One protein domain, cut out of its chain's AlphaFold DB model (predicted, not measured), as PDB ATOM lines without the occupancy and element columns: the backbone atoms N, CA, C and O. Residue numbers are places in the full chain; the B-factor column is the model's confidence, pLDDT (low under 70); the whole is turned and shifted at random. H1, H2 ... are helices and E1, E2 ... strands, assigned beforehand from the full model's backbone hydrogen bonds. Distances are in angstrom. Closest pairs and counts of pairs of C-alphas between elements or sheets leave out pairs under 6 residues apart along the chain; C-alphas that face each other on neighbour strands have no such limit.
ATOM      1  N   VAL A   4      31.417  20.155 -26.382       76.00
ATOM      2  CA  VAL A   4      32.730  20.779 -26.151       76.00
ATOM      3  C   VAL A   4      32.692  21.814 -25.017       76.00
ATOM      4  O   VAL A   4      33.616  21.873 -24.211       76.00
ATOM      5  N   SER A   5      31.623  22.609 -24.925       78.62
ATOM      6  CA  SER A   5      31.464  23.631 -23.882       78.62
ATOM      7  C   SER A   5      31.155  23.002 -22.524       78.62
ATOM      8  O   SER A   5      31.672  23.464 -21.511       78.62
ATOM      9  N   ASP A   6      30.366  21.923 -22.506       81.69
ATOM     10  CA  ASP A   6      30.068  21.158 -21.290       81.69
ATOM     11  C   ASP A   6      31.321  20.443 -20.754       81.69
ATOM     12  O   ASP A   6      31.606  20.500 -19.557       81.69
ATOM     13  N   ILE A   7      32.128  19.843 -21.642       86.31
ATOM     14  CA  ILE A   7      33.428  19.251 -21.281       86.31
ATOM     15  C   ILE A   7      34.375  20.323 -20.729       86.31
ATOM     16  O   ILE A   7      35.035  20.090 -19.717       86.31
ATOM     17  N   LEU A   8      34.428  21.507 -21.344       86.56
ATOM     18  CA  LEU A   8      35.269  22.603 -20.865       86.56
ATOM     19  C   LEU A   8      34.831  23.103 -19.477       86.56
ATOM     20  O   LEU A   8      35.686  23.305 -18.616       86.56
ATOM     21  N   LEU A   9      33.525  23.250 -19.226       84.31
ATOM     22  CA  LEU A   9      33.009  23.608 -17.898       84.31
ATOM     23  C   LEU A   9      33.342  22.544 -16.844       84.31
ATOM     24  O   LEU A   9      33.759  22.892 -15.739       84.31
ATOM     25  N   LEU A  10      33.194  21.260 -17.182       83.69
ATOM     26  CA  LEU A  10      33.549  20.156 -16.288       83.69
ATOM     27  C   LEU A  10      35.045  20.180 -15.948       83.69
ATOM     28  O   LEU A  10      35.399  20.112 -14.774       83.69
ATOM     29  N   LEU A  11      35.926  20.340 -16.941       84.50
ATOM     30  CA  LEU A  11      37.375  20.417 -16.719       84.50
ATOM     31  C   LEU A  11      37.768  21.604 -15.827       84.50
ATOM     32  O   LEU A  11      38.586  21.443 -14.922       84.50
ATOM     33  N   LEU A  12      37.161  22.776 -16.039       82.06
ATOM     34  CA  LEU A  12      37.393  23.957 -15.201       82.06
ATOM     35  C   LEU A  12      36.894  23.747 -13.763       82.06
ATOM     36  O   LEU A  12      37.585  24.127 -12.818       82.06
ATOM     37  N   ALA A  13      35.742  23.095 -13.581       81.31
ATOM     38  CA  ALA A  13      35.224  22.750 -12.259       81.31
ATOM     39  C   ALA A  13      36.136  21.749 -11.525       81.31
ATOM     40  O   ALA A  13      36.444  21.950 -10.349       81.31
ATOM     41  N   PHE A  14      36.633  20.715 -12.214       78.75
ATOM     42  CA  PHE A  14      37.601  19.768 -11.647       78.75
ATOM     43  C   PHE A  14      38.922  20.448 -11.270       78.75
ATOM     44  O   PHE A  14      39.453  20.185 -10.191       78.75
ATOM     45  N   ALA A  15      39.432  21.353 -12.108       74.38
ATOM     46  CA  ALA A  15      40.630  22.129 -11.799       74.38
ATOM     47  C   ALA A  15      40.432  23.034 -10.567       74.38
ATOM     48  O   ALA A  15      41.311  23.106  -9.709       74.38
ATOM     49  N   ALA A  16      39.263  23.671 -10.434       70.75
ATOM     50  CA  ALA A  16      38.929  24.498  -9.276       70.75
ATOM     51  C   ALA A  16      38.808  23.674  -7.977       70.75
ATOM     52  O   ALA A  16      39.332  24.088  -6.941       70.75
ATOM     53  N   LEU A  17      38.193  22.484  -8.033       65.06
ATOM     54  CA  LEU A  17      38.150  21.542  -6.903       65.06
ATOM     55  C   LEU A  17      39.549  21.032  -6.522       65.06
ATOM     56  O   LEU A  17      39.877  20.915  -5.343       65.06
ATOM     57  N   ALA A  18      40.399  20.745  -7.509       65.56
ATOM     58  CA  ALA A  18      41.757  20.274  -7.261       65.56
ATOM     59  C   ALA A  18      42.664  21.364  -6.661       65.56
ATOM     60  O   ALA A  18      43.597  21.038  -5.925       65.56
ATOM     61  N   ALA A  19      42.407  22.642  -6.952       64.62
ATOM     62  CA  ALA A  19      43.135  23.764  -6.363       64.62
ATOM     63  C   ALA A  19      42.703  24.046  -4.912       64.62
ATOM     64  O   ALA A  19      43.545  24.382  -4.076       64.62
ATOM     65  N   SER A  20      41.419  23.865  -4.586       63.66
ATOM     66  CA  SER A  20      40.899  24.116  -3.237       63.66
ATOM     67  C   SER A  20      41.292  23.041  -2.220       63.66
ATOM     68  O   SER A  20      41.422  23.358  -1.041       63.66
ATOM     69  N   GLN A  21      41.574  21.803  -2.650       67.19
ATOM     70  CA  GLN A  21      41.971  20.708  -1.747       67.19
ATOM     71  C   GLN A  21      43.297  20.957  -0.998       67.19
ATOM     72  O   GLN A  21      43.598  20.278  -0.020       67.19
ATOM     73  N   TRP A  22      44.121  21.890  -1.487       85.31
ATOM     74  CA  TRP A  22      45.406  22.247  -0.878       85.31
ATOM     75  C   TRP A  22      45.308  23.459   0.045       85.31
ATOM     76  O   TRP A  22      46.283  23.773   0.727       85.31
ATOM     77  N   MET A  23      44.160  24.137   0.070       90.00
ATOM     78  CA  MET A  23      43.880  25.218   1.006       90.00
ATOM     79  C   MET A  23      43.301  24.654   2.298       90.00
ATOM     80  O   MET A  23      42.561  23.672   2.296       90.00
ATOM     81  N   CYS A  24      43.627  25.285   3.417       91.81
ATOM     82  CA  CYS A  24      43.206  24.812   4.726       91.81
ATOM     83  C   CYS A  24      43.108  25.960   5.734       91.81
ATOM     84  O   CYS A  24      43.726  27.010   5.596       91.81
ATOM     85  N   GLN A  25      42.335  25.726   6.781       89.69
ATOM     86  CA  GLN A  25      42.215  26.538   7.987       89.69
ATOM     87  C   GLN A  25      42.623  25.723   9.217       89.69
ATOM     88  O   GLN A  25      43.206  26.267  10.152       89.69
ATOM     89  N   TYR A  26      42.351  24.415   9.199       87.19
ATOM     90  CA  TYR A  26      42.668  23.476  10.270       87.19
ATOM     91  C   TYR A  26      43.371  22.221   9.730       87.19
ATOM     92  O   TYR A  26      43.413  21.957   8.526       87.19
ATOM     93  N   GLN A  27      44.007  21.469  10.625       86.31
ATOM     94  CA  GLN A  27      44.994  20.435  10.281       86.31
ATOM     95  C   GLN A  27      44.354  19.196   9.640       86.31
ATOM     96  O   GLN A  27      44.988  18.489   8.854       86.31
ATOM     97  N   GLU A  28      43.087  18.951   9.956       86.44
ATOM     98  CA  GLU A  28      42.276  17.822   9.512       86.44
ATOM     99  C   GLU A  28      41.860  17.938   8.039       86.44
ATOM    100  O   GLU A  28      41.554  16.923   7.421       86.44
ATOM    101  N   GLN A  29      41.884  19.146   7.457       89.25
ATOM    102  CA  GLN A  29      41.617  19.352   6.023       89.25
ATOM    103  C   GLN A  29      42.755  18.844   5.147       89.25
ATOM    104  O   GLN A  29      42.534  18.466   4.000       89.25
ATOM    105  N   CYS A  30      43.975  18.825   5.680       90.88
ATOM    106  CA  CYS A  30      45.121  18.366   4.926       90.88
ATOM    107  C   CYS A  30      45.162  16.835   4.902       90.88
ATOM    108  O   CYS A  30      45.197  16.210   5.967       90.88
ATOM    109  N   PRO A  31      45.203  16.202   3.719       88.69
ATOM    110  CA  PRO A  31      45.216  14.751   3.622       88.69
ATOM    111  C   PRO A  31      46.531  14.173   4.157       88.69
ATOM    112  O   PRO A  31      47.579  14.815   4.116       88.69
ATOM    113  N   GLY A  32      46.487  12.938   4.660       87.56
ATOM    114  CA  GLY A  32      47.676  12.177   5.056       87.56
ATOM    115  C   GLY A  32      48.640  12.949   5.968       87.56
ATOM    116  O   GLY A  32      48.244  13.519   6.986       87.56
ATOM    117  N   GLN A  33      49.916  12.974   5.582       87.31
ATOM    118  CA  GLN A  33      51.022  13.577   6.340       87.31
ATOM    119  C   GLN A  33      51.232  15.078   6.078       87.31
ATOM    120  O   GLN A  33      52.330  15.591   6.263       87.31
ATOM    121  N   PHE A  34      50.218  15.793   5.596       90.94
ATOM    122  CA  PHE A  34      50.306  17.236   5.382       90.94
ATOM    123  C   PHE A  34      49.767  18.001   6.597       90.94
ATOM    124  O   PHE A  34      48.798  17.574   7.232       90.94
ATOM    125  N   LEU A  35      50.390  19.135   6.907       91.69
ATOM    126  CA  LEU A  35      49.938  20.078   7.931       91.69
ATOM    127  C   LEU A  35      49.463  21.371   7.283       91.69
ATOM    128  O   LEU A  35      50.011  21.807   6.268       91.69
ATOM    129  N   CYS A  36      48.481  22.002   7.911       91.88
ATOM    130  CA  CYS A  36      48.009  23.309   7.509       91.88
ATOM    131  C   CYS A  36      48.955  24.395   8.022       91.88
ATOM    132  O   CYS A  36      49.057  24.623   9.231       91.88
ATOM    133  N   VAL A  37      49.653  25.058   7.101       89.88
ATOM    134  CA  VAL A  37      50.636  26.105   7.395       89.88
ATOM    135  C   VAL A  37      50.356  27.304   6.497       89.88
ATOM    136  O   VAL A  37      50.449  27.205   5.273       89.88
ATOM    137  N   ASN A  38      50.044  28.451   7.105       89.62
ATOM    138  CA  ASN A  38      49.725  29.703   6.404       89.62
ATOM    139  C   ASN A  38      48.617  29.548   5.347       89.62
ATOM    140  O   ASN A  38      48.724  30.095   4.253       89.62
ATOM    141  N   GLY A  39      47.579  28.770   5.655       90.44
ATOM    142  CA  GLY A  39      46.436  28.577   4.762       90.44
ATOM    143  C   GLY A  39      46.604  27.476   3.711       90.44
ATOM    144  O   GLY A  39      45.690  27.259   2.920       90.44
ATOM    145  N   TYR A  40      47.747  26.781   3.696       91.44
ATOM    146  CA  TYR A  40      48.046  25.742   2.711       91.44
ATOM    147  C   TYR A  40      48.565  24.456   3.350       91.44
ATOM    148  O   TYR A  40      49.341  24.477   4.307       91.44
ATOM    149  N   CYS A  41      48.186  23.328   2.763       92.00
ATOM    150  CA  CYS A  41      48.679  22.016   3.137       92.00
ATOM    151  C   CYS A  41      50.119  21.839   2.666       92.00
ATOM    152  O   CYS A  41      50.403  21.723   1.473       92.00
ATOM    153  N   ARG A  42      51.048  21.814   3.621       91.31
ATOM    154  CA  ARG A  42      52.476  21.606   3.377       91.31
ATOM    155  C   ARG A  42      52.906  20.245   3.877       91.31
ATOM    156  O   ARG A  42      52.372  19.737   4.861       91.31
ATOM    157  N   LEU A  43      53.884  19.667   3.185       90.12
ATOM    158  CA  LEU A  43      54.468  18.395   3.579       90.12
ATOM    159  C   LEU A  43      54.968  18.499   5.022       90.12
ATOM    160  O   LEU A  43      55.734  19.412   5.352       90.12
ATOM    161  N   ALA A  44      54.539  17.566   5.861       90.62
ATOM    162  CA  ALA A  44      55.032  17.440   7.215       90.62
ATOM    163  C   ALA A  44      55.843  16.164   7.368       90.62
ATOM    164  O   ALA A  44      55.679  15.188   6.633       90.62
ATOM    165  N   ILE A  45      56.736  16.201   8.341       88.19
ATOM    166  CA  ILE A  45      57.553  15.069   8.732       88.19
ATOM    167  C   ILE A  45      57.307  14.756  10.208       88.19
ATOM    168  O   ILE A  45      56.839  15.630  10.951       88.19
ATOM    169  N   PRO A  46      57.598  13.522  10.645       87.69
ATOM    170  CA  PRO A  46      57.501  13.165  12.048       87.69
ATOM    171  C   PRO A  46      58.317  14.119  12.921       87.69
ATOM    172  O   PRO A  46      59.476  14.420  12.629       87.69
ATOM    173  N   GLY A  47      57.682  14.604  13.981       84.12
ATOM    174  CA  GLY A  47      58.325  15.405  15.003       84.12
ATOM    175  C   GLY A  47      59.204  14.561  15.924       84.12
ATOM    176  O   GLY A  47      59.309  13.341  15.811       84.12
ATOM    177  N   THR A  48      59.828  15.231  16.883       78.00
ATOM    178  CA  THR A  48      60.788  14.621  17.818       78.00
ATOM    179  C   THR A  48      60.120  13.809  18.930       78.00
ATOM    180  O   THR A  48      60.803  13.155  19.716       78.00
ATOM    181  N   GLN A  49      58.796  13.902  19.048       79.00
ATOM    182  CA  GLN A  49      57.978  13.110  19.958       79.00
ATOM    183  C   GLN A  49      57.044  12.203  19.165       79.00
ATOM    184  O   GLN A  49      56.411  12.613  18.192       79.00
ATOM    185  N   THR A  50      56.967  10.946  19.587       73.88
ATOM    186  CA  THR A  50      56.278   9.905  18.814       73.88
ATOM    187  C   THR A  50      54.778   9.883  19.080       73.88
ATOM    188  O   THR A  50      54.020   9.476  18.199       73.88
ATOM    189  N   PHE A  51      54.359  10.323  20.269       84.94
ATOM    190  CA  PHE A  51      52.977  10.269  20.727       84.94
ATOM    191  C   PHE A  51      52.514  11.608  21.299       84.94
ATOM    192  O   PHE A  51      53.283  12.310  21.956       84.94
ATOM    193  N   CYS A  52      51.247  11.928  21.064       89.44
ATOM    194  CA  CYS A  52      50.569  13.079  21.643       89.44
ATOM    195  C   CYS A  52      49.091  12.782  21.872       89.44
ATOM    196  O   CYS A  52      48.489  11.943  21.198       89.44
ATOM    197  N   ASP A  53      48.499  13.507  22.816       86.69
ATOM    198  CA  ASP A  53      47.066  13.439  23.066       86.69
ATOM    199  C   ASP A  53      46.334  14.338  22.060       86.69
ATOM    200  O   ASP A  53      46.582  15.539  21.986       86.69
ATOM    201  N   ILE A  54      45.428  13.756  21.274       80.12
ATOM    202  CA  ILE A  54      44.739  14.459  20.180       80.12
ATOM    203  C   ILE A  54      43.801  15.558  20.704       80.12
ATOM    204  O   ILE A  54      43.594  16.555  20.020       80.12
ATOM    205  N   LYS A  55      43.230  15.402  21.906       77.88
ATOM    206  CA  LYS A  55      42.253  16.355  22.459       77.88
ATOM    207  C   LYS A  55      42.924  17.597  23.025       77.88
ATOM    208  O   LYS A  55      42.364  18.685  22.957       77.88
ATOM    209  N   THR A  56      44.097  17.418  23.617       77.25
ATOM    210  CA  THR A  56      44.824  18.486  24.314       77.25
ATOM    211  C   THR A  56      46.014  19.010  23.516       77.25
ATOM    212  O   THR A  56      46.540  20.070  23.839       77.25
ATOM    213  N   GLY A  57      46.475  18.271  22.502       71.50
ATOM    214  CA  GLY A  57      47.740  18.538  21.814       71.50
ATOM    215  C   GLY A  57      48.965  18.368  22.720       71.50
ATOM    216  O   GLY A  57      50.074  18.728  22.322       71.50
ATOM    217  N   ALA A  58      48.776  17.843  23.936       73.69
ATOM    218  CA  ALA A  58      49.830  17.717  24.925       73.69
ATOM    219  C   ALA A  58      50.954  16.803  24.418       73.69
ATOM    220  O   ALA A  58      50.749  15.955  23.545       73.69
ATOM    221  N   TYR A  59      52.139  16.965  25.010       82.25
ATOM    222  CA  TYR A  59      53.370  16.210  24.730       82.25
ATOM    223  C   TYR A  59      54.124  16.597  23.453       82.25
ATOM    224  O   TYR A  59      55.308  16.267  23.342       82.25
ATOM    225  N   CYS A  60      53.515  17.352  22.533       85.94
ATOM    226  CA  CYS A  60      54.253  17.917  21.409       85.94
ATOM    227  C   CYS A  60      55.079  19.148  21.836       85.94
ATOM    228  O   CYS A  60      54.548  20.053  22.480       85.94
ATOM    229  N   PRO A  61      56.375  19.212  21.477       81.50
ATOM    230  CA  PRO A  61      57.196  20.408  21.628       81.50
ATOM    231  C   PRO A  61      56.631  21.606  20.859       81.50
ATOM    232  O   PRO A  61      55.862  21.446  19.910       81.50
ATOM    233  N   ALA A  62      57.100  22.807  21.208       76.06
ATOM    234  CA  ALA A  62      56.818  24.013  20.438       76.06
ATOM    235  C   ALA A  62      57.147  23.808  18.946       76.06
ATOM    236  O   ALA A  62      58.146  23.173  18.601       76.06
ATOM    237  N   ASN A  63      56.299  24.354  18.070       77.69
ATOM    238  CA  ASN A  63      56.351  24.212  16.606       77.69
ATOM    239  C   ASN A  63      56.021  22.812  16.055       77.69
ATOM    240  O   ASN A  63      56.205  22.573  14.860       77.69
ATOM    241  N   GLN A  64      55.510  21.897  16.887       87.31
ATOM    242  CA  GLN A  64      54.954  20.621  16.439       87.31
ATOM    243  C   GLN A  64      53.438  20.592  16.640       87.31
ATOM    244  O   GLN A  64      52.896  21.201  17.559       87.31
ATOM    245  N   VAL A  65      52.754  19.868  15.764       88.44
ATOM    246  CA  VAL A  65      51.300  19.721  15.751       88.44
ATOM    247  C   VAL A  65      50.949  18.267  16.011       88.44
ATOM    248  O   VAL A  65      51.487  17.368  15.362       88.44
ATOM    249  N   CYS A  66      50.026  18.031  16.938       89.81
ATOM    250  CA  CYS A  66      49.482  16.700  17.159       89.81
ATOM    251  C   CYS A  66      48.481  16.351  16.053       89.81
ATOM    252  O   CYS A  66      47.451  17.007  15.918       89.81
ATOM    253  N   LYS A  67      48.765  15.310  15.266       88.56
ATOM    254  CA  LYS A  67      47.850  14.788  14.242       88.56
ATOM    255  C   LYS A  67      47.907  13.265  14.240       88.56
ATOM    256  O   LYS A  67      48.989  12.679  14.211       88.56
ATOM    257  N   TYR A  68      46.745  12.617  14.302       87.31
ATOM    258  CA  TYR A  68      46.626  11.153  14.409       87.31
ATOM    259  C   TYR A  68      47.412  10.546  15.589       87.31
ATOM    260  O   TYR A  68      47.964   9.455  15.484       87.31
ATOM    261  N   GLY A  69      47.495  11.271  16.710       87.62
ATOM    262  CA  GLY A  69      48.176  10.807  17.924       87.62
ATOM    263  C   GLY A  69      49.702  10.810  17.831       87.62
ATOM    264  O   GLY A  69      50.365  10.192  18.659       87.62
ATOM    265  N   ARG A  70      50.269  11.498  16.834       88.25
ATOM    266  CA  ARG A  70      51.710  11.702  16.654       88.25
ATOM    267  C   ARG A  70      52.015  13.184  16.456       88.25
ATOM    268  O   ARG A  70      51.206  13.906  15.876       88.25
ATOM    269  N   CYS A  71      53.185  13.630  16.905       89.38
ATOM    270  CA  CYS A  71      53.653  14.982  16.627       89.38
ATOM    271  C   CYS A  71      54.239  15.082  15.217       89.38
ATOM    272  O   CYS A  71      55.010  14.223  14.782       89.38
ATOM    273  N   TRP A  72      53.896  16.157  14.522       89.94
ATOM    274  CA  TRP A  72      54.341  16.466  13.169       89.94
ATOM    275  C   TRP A  72      54.909  17.873  13.119       89.94
ATOM    276  O   TRP A  72      54.479  18.745  13.871       89.94
ATOM    277  N   MET A  73      55.830  18.118  12.200       88.62
ATOM    278  CA  MET A  73      56.336  19.460  11.928       88.62
ATOM    279  C   MET A  73      56.470  19.700  10.427       88.62
ATOM    280  O   MET A  73      56.652  18.739   9.673       88.62
ATOM    281  N   PRO A  74      56.384  20.955   9.959       88.31
ATOM    282  CA  PRO A  74      56.579  21.267   8.548       88.31
ATOM    283  C   PRO A  74      57.971  20.818   8.088       88.31
ATOM    284  O   PRO A  74      58.956  21.075   8.777       88.31
ATOM    285  N   ALA A  75      58.086  20.203   6.909       84.38
ATOM    286  CA  ALA A  75      59.367  19.685   6.409       84.38
ATOM    287  C   ALA A  75      60.471  20.761   6.303       84.38
ATOM    288  O   ALA A  75      61.648  20.461   6.459       84.38
ATOM    289  N   GLY A  76      60.090  22.022   6.071       78.31
ATOM    290  CA  GLY A  76      61.014  23.160   6.017       78.31
ATOM    291  C   GLY A  76      61.473  23.695   7.379       78.31
ATOM    292  O   GLY A  76      62.308  24.588   7.412       78.31
ATOM    293  N   ALA A  77      60.944  23.183   8.494       74.50
ATOM    294  CA  ALA A  77      61.320  23.611   9.846       74.50
ATOM    295  C   ALA A  77      62.580  22.899  10.382       74.50
ATOM    296  O   ALA A  77      62.922  23.035  11.554       74.50
ATOM    297  N   VAL A  78      63.251  22.106   9.545       74.94
ATOM    298  CA  VAL A  78      64.343  21.217   9.947       74.94
ATOM    299  C   VAL A  78      65.706  21.797   9.624       74.94
ATOM    300  O   VAL A  78      65.964  22.202   8.494       74.94
ATOM    301  N   VAL A  79      66.612  21.740  10.600       78.94
ATOM    302  CA  VAL A  79      68.032  22.024  10.383       78.94
ATOM    303  C   VAL A  79      68.678  20.833   9.671       78.94
ATOM    304  O   VAL A  79      68.563  19.683  10.102       78.94
TER     305      VAL A  79
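What this domain is: This is residues 4 to 79 of the 109 residues of an uncharacterized protein of Soboliphyme baturini (UniProt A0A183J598). A lone helix, H1, sticks out with residues 4 to 19 standing free from a small head, where two hairpins, E1 with E2 and E3 with E4, join in one curled antiparallel sheet amid long loops. The 76 printed residues have one named helix, then four named strands, in sheet order E1 E2 E4 E3; the class is mixed, with 36 residues, under half, in named elements. The whole is loose, with a radius of gyration of the C-alphas of 16.2 A, and spans 55 by 29 by 17 A.

How they stand to each other: H1, residues 4 to 20, is not on the sheet; its O i to N i+4 pairs are all within hydrogen-bond range. E1, residues 34 to 37, and E2, residues 40 to 46, form a hairpin, with N 35 and O 42 2.9 A apart. E2 also pairs, through residues 44 to 46, with E4, residues 70 to 74; N 45 and O 73 are 2.9 A apart. E4 forms a hairpin with E3, residues 65 to 67; N 65 and O 72 are 2.8 A apart.

Where its parts are: H1 begins at C-alpha 4 (32.730, 20.779, -26.151) and measures 24.6 A. E1 measures 9.1 A, E2 18.3 A, E3 6.2 A and E4 13.5 A, ending at C-alpha 74 (56.579, 21.267, 8.548).

The domain as a whole: The printed part has no cut. The links H1 to E1 and E2 to E3 are long. Residues 17 to 21 have pLDDT under 70.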